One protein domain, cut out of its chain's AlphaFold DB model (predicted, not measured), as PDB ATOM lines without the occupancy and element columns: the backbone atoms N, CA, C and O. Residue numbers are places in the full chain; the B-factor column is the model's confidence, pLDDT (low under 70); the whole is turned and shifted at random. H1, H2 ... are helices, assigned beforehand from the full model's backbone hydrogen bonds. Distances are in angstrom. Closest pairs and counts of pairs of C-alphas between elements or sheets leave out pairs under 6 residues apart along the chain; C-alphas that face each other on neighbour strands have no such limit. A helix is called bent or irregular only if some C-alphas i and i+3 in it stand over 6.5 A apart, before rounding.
ATOM      1  N   SER A  93     177.516 179.268 160.271       87.31
ATOM      2  CA  SER A  93     176.301 179.435 159.466       87.31
ATOM      3  C   SER A  93     175.360 178.232 159.609       87.31
ATOM      4  O   SER A  93     174.150 178.398 159.768       87.31
ATOM      5  N   GLN A  94     175.921 177.021 159.665       87.38
ATOM      6  CA  GLN A  94     175.161 175.783 159.828       87.38
ATOM      7  C   GLN A  94     174.461 175.716 161.192       87.38
ATOM      8  O   GLN A  94     173.246 175.534 161.256       87.38
ATOM      9  N   VAL A  95     175.207 175.904 162.287       87.00
ATOM     10  CA  VAL A  95     174.662 175.804 163.654       87.00
ATOM     11  C   VAL A  95     173.637 176.911 163.912       87.00
ATOM     12  O   VAL A  95     172.592 176.665 164.513       87.00
ATOM     13  N   TRP A  96     173.900 178.120 163.414       91.69
ATOM     14  CA  TRP A  96     172.954 179.229 163.489       91.69
ATOM     15  C   TRP A  96     171.659 178.934 162.726       91.69
ATOM     16  O   TRP A  96     170.574 179.164 163.256       91.69
ATOM     17  N   THR A  97     171.756 178.367 161.520       89.94
ATOM     18  CA  THR A  97     170.585 177.988 160.715       89.94
ATOM     19  C   THR A  97     169.714 176.966 161.442       89.94
ATOM     20  O   THR A  97     168.492 177.122 161.487       89.94
ATOM     21  N   VAL A  98     170.325 175.954 162.067       89.94
ATOM     22  CA  VAL A  98     169.596 174.966 162.878       89.94
ATOM     23  C   VAL A  98     168.899 175.639 164.057       89.94
ATOM     24  O   VAL A  98     167.689 175.479 164.225       89.94
ATOM     25  N   ALA A  99     169.625 176.449 164.833       93.31
ATOM     26  CA  ALA A  99     169.067 177.167 165.976       93.31
ATOM     27  C   ALA A  99     167.876 178.049 165.563       93.31
ATOM     28  O   ALA A  99     166.814 177.994 166.187       93.31
ATOM     29  N   ARG A 100     168.024 178.805 164.468       93.50
ATOM     30  CA  ARG A 100     166.983 179.674 163.905       93.50
ATOM     31  C   ARG A 100     165.747 178.885 163.484       93.50
ATOM     32  O   ARG A 100     164.643 179.284 163.841       93.50
ATOM     33  N   LYS A 101     165.906 177.743 162.805       92.44
ATOM     34  CA  LYS A 101     164.765 176.899 162.405       92.44
ATOM     35  C   LYS A 101     164.032 176.287 163.597       92.44
ATOM     36  O   LYS A 101     162.801 176.268 163.599       92.44
ATOM     37  N   LEU A 102     164.746 175.840 164.630       93.69
ATOM     38  CA  LEU A 102     164.122 175.340 165.865       93.69
ATOM     39  C   LEU A 102     163.351 176.446 166.594       93.69
ATOM     40  O   LEU A 102     162.235 176.237 167.066       93.69
ATOM     41  N   TYR A 103     163.928 177.643 166.660       95.56
ATOM     42  CA  TYR A 103     163.297 178.790 167.297       95.56
ATOM     43  C   TYR A 103     162.050 179.252 166.527       95.56
ATOM     44  O   TYR A 103     160.986 179.425 167.123       95.56
ATOM     45  N   ALA A 104     162.132 179.329 165.198       95.38
ATOM     46  CA  ALA A 104     160.996 179.607 164.326       95.38
ATOM     47  C   ALA A 104     159.891 178.542 164.435       95.38
ATOM     48  O   ALA A 104     158.713 178.884 164.510       95.38
ATOM     49  N   THR A 105     160.262 177.262 164.519       94.00
ATOM     50  CA  THR A 105     159.331 176.146 164.761       94.00
ATOM     51  C   THR A 105     158.567 176.341 166.066       94.00
ATOM     52  O   THR A 105     157.343 176.224 166.106       94.00
ATOM     53  N   ARG A 106     159.272 176.712 167.139       93.81
ATOM     54  CA  ARG A 106     158.640 177.018 168.420       93.81
ATOM     55  C   ARG A 106     157.688 178.212 168.316       93.81
ATOM     56  O   ARG A 106     156.565 178.132 168.809       93.81
ATOM     57  N   MET A 107     158.121 179.315 167.703       94.75
ATOM     58  CA  MET A 107     157.264 180.489 167.498       94.75
ATOM     59  C   MET A 107     155.999 180.120 166.726       94.75
ATOM     60  O   MET A 107     154.901 180.496 167.128       94.75
ATOM     61  N   PHE A 108     156.155 179.347 165.652       95.56
ATOM     62  CA  PHE A 108     155.059 178.846 164.843       95.56
ATOM     63  C   PHE A 108     154.047 178.066 165.689       95.56
ATOM     64  O   PHE A 108     152.863 178.400 165.669       95.56
ATOM     65  N   HIS A 109     154.496 177.098 166.494       92.75
ATOM     66  CA  HIS A 109     153.611 176.355 167.395       92.75
ATOM     67  C   HIS A 109     152.913 177.261 168.413       92.75
ATOM     68  O   HIS A 109     151.695 177.188 168.546       92.75
ATOM     69  N   SER A 110     153.639 178.188 169.041       91.56
ATOM     70  CA  SER A 110     153.046 179.135 169.992       91.56
ATOM     71  C   SER A 110     151.946 179.994 169.356       91.56
ATOM     72  O   SER A 110     150.908 180.234 169.971       91.56
ATOM     73  N   LEU A 111     152.130 180.433 168.106       93.69
ATOM     74  CA  LEU A 111     151.118 181.185 167.355       93.69
ATOM     75  C   LEU A 111     149.916 180.308 166.972       93.69
ATOM     76  O   LEU A 111     148.778 180.775 167.049       93.69
ATOM     77  N   CYS A 112     150.147 179.037 166.624       91.44
ATOM     78  CA  CYS A 112     149.070 178.068 166.402       91.44
ATOM     79  C   CYS A 112     148.211 177.901 167.661       91.44
ATOM     80  O   CYS A 112     146.986 177.988 167.583       91.44
ATOM     81  N   ASP A 113     148.850 177.709 168.815       88.81
ATOM     82  CA  ASP A 113     148.175 177.455 170.090       88.81
ATOM     83  C   ASP A 113     147.407 178.688 170.592       88.81
ATOM     84  O   ASP A 113     146.343 178.567 171.195       88.81
ATOM     85  N   ARG A 114     147.893 179.894 170.267       90.44
ATOM     86  CA  ARG A 114     147.197 181.168 170.523       90.44
ATOM     87  C   ARG A 114     146.072 181.468 169.530       90.44
ATOM     88  O   ARG A 114     145.429 182.510 169.646       90.44
ATOM     89  N   GLY A 115     145.842 180.603 168.543       89.75
ATOM     90  CA  GLY A 115     144.822 180.813 167.519       89.75
ATOM     91  C   GLY A 115     145.120 182.002 166.601       89.75
ATOM     92  O   GLY A 115     144.183 182.670 166.166       89.75
ATOM     93  N   GLN A 116     146.400 182.264 166.309       93.12
ATOM     94  CA  GLN A 116     146.877 183.315 165.400       93.12
ATOM     95  C   GLN A 116     147.407 182.699 164.088       93.12
ATOM     96  O   GLN A 116     148.620 182.666 163.865       93.12
ATOM     97  N   PRO A 117     146.527 182.156 163.225       92.31
ATOM     98  CA  PRO A 117     146.923 181.362 162.067       92.31
ATOM     99  C   PRO A 117     147.663 182.181 161.003       92.31
ATOM    100  O   PRO A 117     148.616 181.671 160.425       92.31
ATOM    101  N   GLU A 118     147.287 183.437 160.759       91.94
ATOM    102  CA  GLU A 118     147.943 184.288 159.757       91.94
ATOM    103  C   GLU A 118     149.395 184.568 160.156       91.94
ATOM    104  O   GLU A 118     150.315 184.258 159.405       91.94
ATOM    105  N   ALA A 119     149.613 185.024 161.394       94.94
ATOM    106  CA  ALA A 119     150.955 185.251 161.926       94.94
ATOM    107  C   ALA A 119     151.790 183.959 161.967       94.94
ATOM    108  O   ALA A 119     152.992 183.983 161.698       94.94
ATOM    109  N   ALA A 120     151.164 182.819 162.288       95.62
ATOM    110  CA  ALA A 120     151.829 181.520 162.254       95.62
ATOM    111  C   ALA A 120     152.317 181.189 160.834       95.62
ATOM    112  O   ALA A 120     153.470 180.801 160.652       95.62
ATOM    113  N   LEU A 121     151.467 181.379 159.822       94.50
ATOM    114  CA  LEU A 121     151.809 181.147 158.420       94.50
ATOM    115  C   LEU A 121     152.868 182.122 157.893       94.50
ATOM    116  O   LEU A 121     153.695 181.715 157.078       94.50
ATOM    117  N   ASP A 122     152.874 183.367 158.367       94.81
ATOM    118  CA  ASP A 122     153.901 184.352 158.018       94.81
ATOM    119  C   ASP A 122     155.278 183.922 158.532       94.81
ATOM    120  O   ASP A 122     156.254 183.924 157.780       94.81
ATOM    121  N   VAL A 123     155.365 183.494 159.798       95.88
ATOM    122  CA  VAL A 123     156.603 182.929 160.364       95.88
ATOM    123  C   VAL A 123     157.022 181.682 159.590       95.88
ATOM    124  O   VAL A 123     158.192 181.529 159.251       95.88
ATOM    125  N   PHE A 124     156.067 180.807 159.286       94.81
ATOM    126  CA  PHE A 124     156.321 179.556 158.585       94.81
ATOM    127  C   PHE A 124     156.966 179.765 157.210       94.81
ATOM    128  O   PHE A 124     157.931 179.076 156.867       94.81
ATOM    129  N   ASP A 125     156.447 180.721 156.441       93.06
ATOM    130  CA  ASP A 125     156.943 181.031 155.103       93.06
ATOM    131  C   ASP A 125     158.262 181.796 155.150       93.06
ATOM    132  O   ASP A 125     159.194 181.445 154.424       93.06
ATOM    133  N   ARG A 126     158.355 182.816 156.013       93.50
ATOM    134  CA  ARG A 126     159.559 183.644 156.155       93.50
ATOM    135  C   ARG A 126     160.774 182.807 156.533       93.50
ATOM    136  O   ARG A 126     161.857 183.028 156.006       93.50
ATOM    137  N   GLU A 127     160.584 181.851 157.435       92.62
ATOM    138  CA  GLU A 127     161.656 181.000 157.955       92.62
ATOM    139  C   GLU A 127     161.819 179.693 157.162       92.62
ATOM    140  O   GLU A 127     162.641 178.848 157.525       92.62
ATOM    141  N   GLN A 128     161.038 179.520 156.085       91.25
ATOM    142  CA  GLN A 128     161.049 178.347 155.207       91.25
ATOM    143  C   GLN A 128     161.063 177.039 156.011       91.25
ATOM    144  O   GLN A 128     161.968 176.195 155.898       91.25
ATOM    145  N   LEU A 129     160.066 176.899 156.893       91.56
ATOM    146  CA  LEU A 129     160.008 175.776 157.827       91.56
ATOM    147  C   LEU A 129     159.853 174.438 157.109       91.56
ATOM    148  O   LEU A 129     160.432 173.461 157.564       91.56
ATOM    149  N   LEU A 130     159.172 174.392 155.960       87.56
ATOM    150  CA  LEU A 130     159.285 173.270 155.022       87.56
ATOM    151  C   LEU A 130     160.545 173.471 154.193       87.56
ATOM    152  O   LEU A 130     160.485 174.142 153.173       87.56
ATOM    153  N   GLY A 131     161.642 172.914 154.718       74.44
ATOM    154  CA  GLY A 131     162.974 172.725 154.141       74.44
ATOM    155  C   GLY A 131     163.343 173.467 152.857       74.44
ATOM    156  O   GLY A 131     162.683 173.340 151.833       74.44
ATOM    157  N   ASP A 132     164.532 174.064 152.875       63.56
ATOM    158  CA  ASP A 132     165.272 174.291 151.639       63.56
ATOM    159  C   ASP A 132     165.850 172.936 151.202       63.56
ATOM    160  O   ASP A 132     166.388 172.193 152.037       63.56
ATOM    161  N   VAL A 133     165.685 172.560 149.933       56.06
ATOM    162  CA  VAL A 133     166.088 171.231 149.423       56.06
ATOM    163  C   VAL A 133     167.592 170.983 149.632       56.06
ATOM    164  O   VAL A 133     167.997 169.832 149.810       56.06
ATOM    165  N   ASP A 134     168.361 172.066 149.759       59.47
ATOM    166  CA  ASP A 134     169.820 172.103 149.709       59.47
ATOM    167  C   ASP A 134     170.512 172.220 151.082       59.47
ATOM    168  O   ASP A 134     171.725 172.421 151.155       59.47
ATOM    169  N   ALA A 135     169.779 172.088 152.196       65.69
ATOM    170  CA  ALA A 135     170.406 172.123 153.520       65.69
ATOM    171  C   ALA A 135     171.411 170.958 153.703       65.69
ATOM    172  O   ALA A 135     171.087 169.816 153.349       65.69
ATOM    173  N   PRO A 136     172.599 171.197 154.303       67.25
ATOM    174  CA  PRO A 136     173.577 170.149 154.589       67.25
ATOM    175  C   PRO A 136     172.945 168.993 155.370       67.25
ATOM    176  O   PRO A 136     172.185 169.225 156.312       67.25
ATOM    177  N   ALA A 137     173.279 167.751 155.003       67.06
ATOM    178  CA  ALA A 137     172.635 166.546 155.536       67.06
ATOM    179  C   ALA A 137     172.618 166.487 157.077       67.06
ATOM    180  O   ALA A 137     171.586 166.174 157.661       67.06
ATOM    181  N   GLU A 138     173.713 166.876 157.732       67.06
ATOM    182  CA  GLU A 138     173.833 166.867 159.198       67.06
ATOM    183  C   GLU A 138     172.913 167.893 159.880       67.06
ATOM    184  O   GLU A 138     172.266 167.595 160.881       67.06
ATOM    185  N   ALA A 139     172.798 169.102 159.315       67.56
ATOM    186  CA  ALA A 139     171.861 170.112 159.814       67.56
ATOM    187  C   ALA A 139     170.406 169.700 159.572       67.56
ATOM    188  O   ALA A 139     169.513 170.050 160.347       67.56
ATOM    189  N   ALA A 140     170.167 168.954 158.492       68.88
ATOM    190  CA  ALA A 140     168.854 168.426 158.189       68.88
ATOM    191  C   ALA A 140     168.425 167.401 159.251       68.88
ATOM    192  O   ALA A 140     167.296 167.495 159.725       68.88
ATOM    193  N   ASP A 141     169.310 166.484 159.663       76.44
ATOM    194  CA  ASP A 141     169.033 165.426 160.659       76.44
ATOM    195  C   ASP A 141     168.610 165.988 162.018       76.44
ATOM    196  O   ASP A 141     167.666 165.495 162.632       76.44
ATOM    197  N   GLU A 142     169.199 167.104 162.437       78.81
ATOM    198  CA  GLU A 142     168.798 167.787 163.665       78.81
ATOM    199  C   GLU A 142     167.372 168.359 163.632       78.81
ATOM    200  O   GLU A 142     166.680 168.374 164.654       78.81
ATOM    201  N   ILE A 143     166.928 168.862 162.484       82.69
ATOM    202  CA  ILE A 143     165.579 169.419 162.315       82.69
ATOM    203  C   ILE A 143     164.584 168.299 161.975       82.69
ATOM    204  O   ILE A 143     163.381 168.458 162.189       82.69
ATOM    205  N   TRP A 144     165.074 167.150 161.488       82.81
ATOM    206  CA  TRP A 144     164.242 166.054 160.996       82.81
ATOM    207  C   TRP A 144     163.212 165.571 162.017       82.81
ATOM    208  O   TRP A 144     162.043 165.395 161.662       82.81
ATOM    209  N   ALA A 145     163.620 165.470 163.281       84.00
ATOM    210  CA  ALA A 145     162.765 165.050 164.387       84.00
ATOM    211  C   ALA A 145     161.551 165.975 164.632       84.00
ATOM    212  O   ALA A 145     160.537 165.535 165.176       84.00
ATOM    213  N   GLU A 146     161.618 167.244 164.216       85.94
ATOM    214  CA  GLU A 146     160.548 168.223 164.447       85.94
ATOM    215  C   GLU A 146     159.513 168.255 163.305       85.94
ATOM    216  O   GLU A 146     158.352 168.617 163.525       85.94
ATOM    217  N   TYR A 147     159.870 167.826 162.085       87.62
ATOM    218  CA  TYR A 147     158.979 167.920 160.917       87.62
ATOM    219  C   TYR A 147     157.610 167.258 161.079       87.62
ATOM    220  O   TYR A 147     156.636 167.859 160.621       87.62
ATOM    221  N   PRO A 148     157.462 166.072 161.703       86.25
ATOM    222  CA  PRO A 148     156.137 165.490 161.907       86.25
ATOM    223  C   PRO A 148     155.184 166.443 162.644       86.25
ATOM    224  O   PRO A 148     154.010 166.562 162.283       86.25
ATOM    225  N   GLN A 149     155.695 167.167 163.644       86.19
ATOM    226  CA  GLN A 149     154.913 168.123 164.427       86.19
ATOM    227  C   GLN A 149     154.649 169.402 163.632       86.19
ATOM    228  O   GLN A 149     153.502 169.855 163.584       86.19
ATOM    229  N   ILE A 150     155.668 169.926 162.941       90.75
ATOM    230  CA  ILE A 150     155.558 171.100 162.062       90.75
ATOM    231  C   ILE A 150     154.490 170.869 160.989       90.75
ATOM    232  O   ILE A 150     153.575 171.678 160.845       90.75
ATOM    233  N   VAL A 151     154.558 169.745 160.270       91.06
ATOM    234  CA  VAL A 151     153.612 169.385 159.202       91.06
ATOM    235  C   VAL A 151     152.195 169.236 159.756       91.06
ATOM    236  O   VAL A 151     151.251 169.780 159.183       91.06
ATOM    237  N   SER A 152     152.033 168.551 160.890       88.50
ATOM    238  CA  SER A 152     150.727 168.385 161.537       88.50
ATOM    239  C   SER A 152     150.107 169.729 161.948       88.50
ATOM    240  O   SER A 152     148.933 169.991 161.679       88.50
ATOM    241  N   ALA A 153     150.885 170.622 162.567       89.62
ATOM    242  CA  ALA A 153     150.428 171.969 162.907       89.62
ATOM    243  C   ALA A 153     150.116 172.809 161.660       89.62
ATOM    244  O   ALA A 153     149.069 173.448 161.611       89.62
ATOM    245  N   TYR A 154     150.947 172.735 160.622       93.25
ATOM    246  CA  TYR A 154     150.726 173.448 159.365       93.25
ATOM    247  C   TYR A 154     149.421 173.047 158.687       93.25
ATOM    248  O   TYR A 154     148.624 173.912 158.342       93.25
ATOM    249  N   ILE A 155     149.141 171.746 158.574       90.94
ATOM    250  CA  ILE A 155     147.879 171.253 158.007       90.94
ATOM    251  C   ILE A 155     146.683 171.759 158.817       90.94
ATOM    252  O   ILE A 155     145.696 172.208 158.235       90.94
ATOM    253  N   ARG A 156     146.763 171.727 160.156       89.56
ATOM    254  CA  ARG A 156     145.701 172.262 161.024       89.56
ATOM    255  C   ARG A 156     145.453 173.747 160.756       89.56
ATOM    256  O   ARG A 156     144.301 174.143 160.595       89.56
ATOM    257  N   VAL A 157     146.516 174.542 160.658       92.56
ATOM    258  CA  VAL A 157     146.430 175.981 160.377       92.56
ATOM    259  C   VAL A 157     145.879 176.255 158.977       92.56
ATOM    260  O   VAL A 157     144.999 177.101 158.837       92.56
ATOM    261  N   LEU A 158     146.325 175.522 157.950       90.31
ATOM    262  CA  LEU A 158     145.793 175.653 156.591       90.31
ATOM    263  C   LEU A 158     144.299 175.328 156.535       90.31
ATOM    264  O   LEU A 158     143.529 176.085 155.948       90.31
ATOM    265  N   ASN A 159     143.874 174.241 157.183       87.75
ATOM    266  CA  ASN A 159     142.463 173.863 157.239       87.75
ATOM    267  C   ASN A 159     141.625 174.947 157.920       87.75
ATOM    268  O   ASN A 159     140.565 175.310 157.420       87.75
ATOM    269  N   HIS A 160     142.115 175.495 159.032       87.12
ATOM    270  CA  HIS A 160     141.445 176.576 159.749       87.12
ATOM    271  C   HIS A 160     141.368 177.877 158.936       87.12
ATOM    272  O   HIS A 160     140.337 178.547 158.927       87.12
ATOM    273  N   ALA A 161     142.431 178.229 158.210       87.00
ATOM    274  CA  ALA A 161     142.424 179.385 157.318       87.00
ATOM    275  C   ALA A 161     141.448 179.196 156.139       87.00
ATOM    276  O   ALA A 161     140.745 180.139 155.772       87.00
ATOM    277  N   ALA A 162     141.361 177.979 155.580       86.19
ATOM    278  CA  ALA A 162     140.395 177.635 154.533       86.19
ATOM    279  C   ALA A 162     138.949 177.765 155.023       86.19
ATOM    280  O   ALA A 162     138.144 178.411 154.358       86.19
ATOM    281  N   THR A 163     138.614 177.187 156.181       86.50
ATOM    282  CA  THR A 163     137.236 177.211 156.704       86.50
ATOM    283  C   THR A 163     136.764 178.614 157.060       86.50
ATOM    284  O   THR A 163     135.571 178.891 156.983       86.50
ATOM    285  N   ARG A 164     137.683 179.514 157.421       87.75
ATOM    286  CA  ARG A 164     137.376 180.926 157.688       87.75
ATOM    287  C   ARG A 164     137.369 181.813 156.445       87.75
ATOM    288  O   ARG A 164     137.067 182.995 156.569       87.75
ATOM    289  N   GLY A 165     137.745 181.293 155.274       85.81
ATOM    290  CA  GLY A 165     137.949 182.116 154.079       85.81
ATOM    291  C   GLY A 165     139.038 183.183 154.262       85.81
ATOM    292  O   GLY A 165     139.053 184.174 153.538       85.81
ATOM    293  N   ALA A 166     139.947 182.993 155.225       84.44
ATOM    294  CA  ALA A 166     140.981 183.966 155.586       84.44
ATOM    295  C   ALA A 166     142.122 184.037 154.554       84.44
ATOM    296  O   ALA A 166     142.999 184.892 154.643       84.44
ATOM    297  N   MET A 167     142.128 183.135 153.568       84.19
ATOM    298  CA  MET A 167     143.179 183.022 152.566       84.19
ATOM    299  C   MET A 167     142.598 182.959 151.157       84.19
ATOM    300  O   MET A 167     141.641 182.232 150.889       84.19
ATOM    301  N   VAL A 168     143.226 183.679 150.224       85.25
ATOM    302  CA  VAL A 168     142.841 183.635 148.811       85.25
ATOM    303  C   VAL A 168     143.138 182.253 148.225       85.25
ATOM    304  O   VAL A 168     144.192 181.670 148.483       85.25
ATOM    305  N   GLY A 169     142.233 181.735 147.389       84.50
ATOM    306  CA  GLY A 169     142.313 180.367 146.863       84.50
ATOM    307  C   GLY A 169     143.643 180.008 146.185       84.50
ATOM    308  O   GLY A 169     144.112 178.882 146.338       84.50
ATOM    309  N   TYR A 170     144.297 180.951 145.492       85.88
ATOM    310  CA  TYR A 170     145.602 180.697 144.866       85.88
ATOM    311  C   TYR A 170     146.728 180.505 145.898       85.88
ATOM    312  O   TYR A 170     147.589 179.650 145.708       85.88
ATOM    313  N   ALA A 171     146.710 181.255 147.005       87.38
ATOM    314  CA  ALA A 171     147.720 181.156 148.056       87.38
ATOM    315  C   ALA A 171     147.599 179.817 148.796       87.38
ATOM    316  O   ALA A 171     148.605 179.168 149.080       87.38
ATOM    317  N   MET A 172     146.364 179.352 149.013       88.06
ATOM    318  CA  MET A 172     146.107 178.026 149.575       88.06
ATOM    319  C   MET A 172     146.632 176.917 148.654       88.06
ATOM    320  O   MET A 172     147.321 176.006 149.108       88.06
ATOM    321  N   GLN A 173     146.365 177.008 147.347       88.19
ATOM    322  CA  GLN A 173     146.859 176.029 146.373       88.19
ATOM    323  C   GLN A 173     148.387 175.965 146.320       88.19
ATOM    324  O   GLN A 173     148.942 174.868 146.258       88.19
ATOM    325  N   ASP A 174     149.069 177.112 146.348       90.00
ATOM    326  CA  ASP A 174     150.532 177.145 146.318       90.00
ATOM    327  C   ASP A 174     151.135 176.488 147.567       90.00
ATOM    328  O   ASP A 174     151.999 175.618 147.464       90.00
ATOM    329  N   ARG A 175     150.601 176.812 148.749       90.94
ATOM    330  CA  ARG A 175     151.002 176.201 150.026       90.94
ATOM    331  C   ARG A 175     150.791 174.687 150.040       90.94
ATOM    332  O   ARG A 175     151.692 173.944 150.433       90.94
ATOM    333  N   VAL A 176     149.645 174.211 149.548       89.31
ATOM    334  CA  VAL A 176     149.365 172.771 149.410       89.31
ATOM    335  C   VAL A 176     150.350 172.110 148.444       89.31
ATOM    336  O   VAL A 176     150.886 171.049 148.761       89.31
ATOM    337  N   ARG A 177     150.656 172.742 147.304       89.38
ATOM    338  CA  ARG A 177     151.629 172.218 146.334       89.38
ATOM    339  C   ARG A 177     153.034 172.119 146.931       89.38
ATOM    340  O   ARG A 177     153.711 171.110 146.723       89.38
ATOM    341  N   ARG A 178     153.475 173.129 147.688       89.44
ATOM    342  CA  ARG A 178     154.769 173.104 148.393       89.44
ATOM    343  C   ARG A 178     154.818 171.977 149.416       89.44
ATOM    344  O   ARG A 178     155.780 171.215 149.423       89.44
ATOM    345  N   LEU A 179     153.760 171.813 150.210       89.44
ATOM    346  CA  LEU A 179     153.654 170.711 151.166       89.44
ATOM    347  C   LEU A 179     153.714 169.345 150.470       89.44
ATOM    348  O   LEU A 179     154.461 168.473 150.902       89.44
ATOM    349  N   GLN A 180     152.979 169.162 149.374       86.44
ATOM    350  CA  GLN A 180     153.012 167.926 148.587       86.44
ATOM    351  C   GLN A 180     154.405 167.642 148.027       86.44
ATOM    352  O   GLN A 180     154.874 166.511 148.113       86.44
ATOM    353  N   SER A 181     155.079 168.664 147.495       85.81
ATOM    354  CA  SER A 181     156.434 168.538 146.945       85.81
ATOM    355  C   SER A 181     157.440 168.160 148.035       85.81
ATOM    356  O   SER A 181     158.240 167.245 147.852       85.81
ATOM    357  N   PHE A 182     157.345 168.808 149.200       86.88
ATOM    358  CA  PHE A 182     158.155 168.493 150.372       86.88
ATOM    359  C   PHE A 182     157.949 167.043 150.825       86.88
ATOM    360  O   PHE A 182     158.919 166.306 151.000       86.88
ATOM    361  N   LEU A 183     156.692 166.613 150.972       85.06
ATOM    362  CA  LEU A 183     156.367 165.248 151.373       85.06
ATOM    363  C   LEU A 183     156.863 164.243 150.331       85.06
ATOM    364  O   LEU A 183     157.575 163.317 150.694       85.06
ATOM    365  N   ALA A 184     156.598 164.456 149.041       82.75
ATOM    366  CA  ALA A 184     157.048 163.559 147.976       82.75
ATOM    367  C   ALA A 184     158.574 163.368 147.974       82.75
ATOM    368  O   ALA A 184     159.056 162.245 147.841       82.75
ATOM    369  N   ALA A 185     159.339 164.441 148.195       82.25
ATOM    370  CA  ALA A 185     160.796 164.369 148.260       82.25
ATOM    371  C   ALA A 185     161.324 163.651 149.518       82.25
ATOM    372  O   ALA A 185     162.480 163.225 149.547       82.25
ATOM    373  N   ARG A 186     160.522 163.550 150.588       77.50
ATOM    374  CA  ARG A 186     161.012 163.218 151.940       77.50
ATOM    375  C   ARG A 186     160.210 162.128 152.667       77.50
ATOM    376  O   ARG A 186     160.586 161.741 153.775       77.50
ATOM    377  N   CYS A 187     159.173 161.566 152.041       69.94
ATOM    378  CA  CYS A 187     158.295 160.528 152.595       69.94
ATOM    379  C   CYS A 187     159.069 159.321 153.141       69.94
ATOM    380  O   CYS A 187     158.736 158.816 154.209       69.94
ATOM    381  N   ASN A 188     160.144 158.908 152.464       67.06
ATOM    382  CA  ASN A 188     160.939 157.750 152.878       67.06
ATOM    383  C   ASN A 188     161.622 157.939 154.243       67.06
ATOM    384  O   ASN A 188     161.858 156.955 154.932       67.06
ATOM    385  N   ARG A 189     161.927 159.178 154.659       64.44
ATOM    386  CA  ARG A 189     162.561 159.455 155.961       64.44
ATOM    387  C   ARG A 189     161.547 159.639 157.089       64.44
ATOM    388  O   ARG A 189     161.786 159.169 158.193       64.44
ATOM    389  N   LEU A 190     160.395 160.252 156.806       62.66
ATOM    390  CA  LEU A 190     159.351 160.505 157.812       62.66
ATOM    391  C   LEU A 190     158.694 159.220 158.353       62.66
ATOM    392  O   LEU A 190     158.156 159.225 159.457       62.66
ATOM    393  N   VAL A 191     158.730 158.124 157.589       58.44
ATOM    394  CA  VAL A 191     158.173 156.820 157.992       58.44
ATOM    395  C   VAL A 191     159.126 156.039 158.911       58.44
ATOM    396  O   VAL A 191     158.664 155.246 159.725       58.44
ATOM    397  N   LEU A 230     148.533 160.142 146.778       32.81
ATOM    398  CA  LEU A 230     149.904 159.670 146.992       32.81
ATOM    399  C   LEU A 230     149.830 158.316 147.705       32.81
ATOM    400  O   LEU A 230     149.767 158.228 148.928       32.81
ATOM    401  N   CYS A 231     149.751 157.252 146.906       31.41
ATOM    402  CA  CYS A 231     149.750 155.874 147.372       31.41
ATOM    403  C   CYS A 231     151.167 155.297 147.276       31.41
ATOM    404  O   CYS A 231     151.534 154.740 146.248       31.41
ATOM    405  N   THR A 232     151.946 155.397 148.351       31.97
ATOM    406  CA  THR A 232     153.089 154.498 148.598       31.97
ATOM    407  C   THR A 232     153.228 154.244 150.097       31.97
ATOM    408  O   THR A 232     154.095 154.803 150.759       31.97
ATOM    409  N   CYS A 233     152.279 153.475 150.635       27.59
ATOM    410  CA  CYS A 233     152.441 152.415 151.640       27.59
ATOM    411  C   CYS A 233     151.057 152.067 152.201       27.59
ATOM    412  O   CYS A 233     150.309 152.916 152.683       27.59
ATOM    413  N   SER A 234     150.704 150.795 152.057       31.52
ATOM    414  CA  SER A 234     149.407 150.215 152.387       31.52
ATOM    415  C   SER A 234     149.091 150.382 153.879       31.52
ATOM    416  O   SER A 234     149.774 149.776 154.698       31.52
ATOM    417  N   CYS A 235     148.092 151.208 154.227       28.20
ATOM    418  CA  CYS A 235     147.035 150.929 155.216       28.20
ATOM    419  C   CYS A 235     146.335 152.199 155.752       28.20
ATOM    420  O   CYS A 235     146.867 152.921 156.589       28.20
ATOM    421  N   ILE A 236     145.039 152.273 155.427       41.94
ATOM    422  CA  ILE A 236     143.921 152.654 156.311       41.94
ATOM    423  C   ILE A 236     143.619 154.154 156.486       41.94
ATOM    424  O   ILE A 236     144.297 154.900 157.185       41.94
ATOM    425  N   ALA A 237     142.461 154.496 155.916       37.28
ATOM    426  CA  ALA A 237     141.694 155.724 156.022       37.28
ATOM    427  C   ALA A 237     141.189 156.029 157.442       37.28
ATOM    428  O   ALA A 237     140.700 155.140 158.134       37.28
ATOM    429  N   SER A 238     141.221 157.306 157.822       33.22
ATOM    430  CA  SER A 238     140.062 158.080 158.296       33.22
ATOM    431  C   SER A 238     140.537 159.497 158.640       33.22
ATOM    432  O   SER A 238     141.646 159.664 159.143       33.22
ATOM    433  N   THR A 239     139.686 160.500 158.418       35.38
ATOM    434  CA  THR A 239     139.874 161.942 158.715       35.38
ATOM    435  C   THR A 239     140.357 162.850 157.575       35.38
ATOM    436  O   THR A 239     141.113 163.772 157.832       35.38
ATOM    437  N   VAL A 240     139.844 162.712 156.345       33.31
ATOM    438  CA  VAL A 240     139.581 163.908 155.507       33.31
ATOM    439  C   VAL A 240     138.353 163.684 154.620       33.31
ATOM    440  O   VAL A 240     138.455 163.267 153.474       33.31
ATOM    441  N   TYR A 241     137.170 163.969 155.162       31.52
ATOM    442  CA  TYR A 241     135.955 164.195 154.363       31.52
ATOM    443  C   TYR A 241     135.343 165.586 154.595       31.52
ATOM    444  O   TYR A 241     134.383 165.952 153.926       31.52
ATOM    445  N   HIS A 242     135.921 166.408 155.482       35.97
ATOM    446  CA  HIS A 242     135.339 167.705 155.848       35.97
ATOM    447  C   HIS A 242     135.934 168.933 155.150       35.97
ATOM    448  O   HIS A 242     135.386 170.018 155.313       35.97
ATOM    449  N   LEU A 243     136.967 168.796 154.310       38.09
ATOM    450  CA  LEU A 243     137.458 169.943 153.529       38.09
ATOM    451  C   LEU A 243     136.662 170.202 152.233       38.09
ATOM    452  O   LEU A 243     136.824 171.253 151.625       38.09
ATOM    453  N   CYS A 244     135.773 169.285 151.829       30.33
ATOM    454  CA  CYS A 244     135.000 169.412 150.587       30.33
ATOM    455  C   CYS A 244     133.632 170.103 150.730       30.33
ATOM    456  O   CYS A 244     132.965 170.290 149.720       30.33
ATOM    457  N   LEU A 245     133.195 170.481 151.939       34.06
ATOM    458  CA  LEU A 245     131.834 171.009 152.161       34.06
ATOM    459  C   LEU A 245     131.762 172.432 152.741       34.06
ATOM    460  O   LEU A 245     130.662 172.932 152.937       34.06
ATOM    461  N   ALA A 246     132.890 173.105 152.992       33.88
ATOM    462  CA  ALA A 246     132.895 174.432 153.630       33.88
ATOM    463  C   ALA A 246     133.136 175.617 152.670       33.88
ATOM    464  O   ALA A 246     133.361 176.732 153.125       33.88
ATOM    465  N   VAL A 247     133.083 175.394 151.354       34.78
ATOM    466  CA  VAL A 247     133.028 176.473 150.352       34.78
ATOM    467  C   VAL A 247     131.880 176.158 149.395       34.78
ATOM    468  O   VAL A 247     132.091 175.707 148.267       34.78
ATOM    469  N   GLY A 248     130.664 176.286 149.923       33.16
ATOM    470  CA  GLY A 248     129.420 176.394 149.165       33.16
ATOM    471  C   GLY A 248     128.939 177.831 149.211       33.16
ATOM    472  O   GLY A 248     129.047 178.423 150.308       33.16
TER     473      GLY A 248
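Overview. This is residues 93 to 191 and 230 to 248 of the 248 residues of the protein "Hypothetical protein" of Symbiodinium necroappetens (UniProt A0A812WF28). Five helices make a body with H4 near its middle: H1 and H2 form a helical hairpin along one side of it, and H5 folds back beside H4 on another side after a turn. Short H3 packs on the first part of H1, away from H2, and a tail without a named element follows the cut, its residues 234 to 241 sticking out. The printed part has 118 residues, with H1, H2, H3, H4 and H5 in that order along the chain and no named strand; the class is all helix. The whole is compact, with a radius of gyration of the C-alphas of 15.1 A and spans of 48 by 36 by 24 A.

Along the chain. H1 is residues 93 to 113, 30.1 A from first to last C-alpha, beginning at C-alpha 93 (176.301, 179.435, 159.466). H2 is residues 117 to 126, and H3 is residues 137 to 144. H4 is residues 147 to 163, 24.0 A long, beginning at C-alpha 147 (158.979, 167.920, 160.917). H5 is residues 169 to 190, 28.4 A from first to last C-alpha, ending at C-alpha 190 (159.351, 160.505, 157.812). H5 has a kink of 49 degrees near residue 184 and is irregular, with C-alphas 185 and 188 8.1 A apart.

Arrangement. H1, with residues 104 to 112 alone, touches H2 in a hairpin, at a shallow tilt of 11 degrees, opposite ways; their closest C-alphas, those of Phe 108 and Ala 120, are 4.9 A apart. With residues 94 to 102 alone H1 touches H3, at a shallow tilt of 16 degrees, the same way, closest at the C-alphas of Val 98 and Ala 139, 6.2 A. Residues 105 to 112 of H1 touch residues 150 to 157 of H4 at a steep tilt of 42 degrees, the same way; the closest C-alphas, of Thr 105 and Ile 150, are 6.9 A apart. H2 touches residues 154 to 161 of H4 at a steep tilt of 49 degrees, opposite ways, closest at the C-alphas of Pro 117 and Val 157, 5.7 A. H4 and H5 form a hairpin but only just touch, with 3 pairs of C-alphas within 8 A, the closest those of Pro 148 and Leu 190 at 7.2 A; their tilt is a shallow 21 degrees, opposite ways. H3 and H4 meet only through their link. H5 is apart from H1 and H2, and only just apart from H3, at 8.1 A. In H1, H2 and H4 every O i to N i+4 pair is within hydrogen-bond range; in H3 it is 3 of 4 and in H5 16 of 18.

Size, cuts and confidence. The C-alphas of Ser 93 and Gly 248, the two farthest apart, are 48.1 A apart. Residues 192 to 229 are not printed, and C-alphas 191 and 230 are 14.1 A apart across this cut. The links H1 to H2, H3 to H4 and H4 to H5 are tight, and H2 to H3 is short. The mean pLDDT of the printed part is 77.3; it is under 70 in residues 132 to 140, 187 to 191 and 230 to 248.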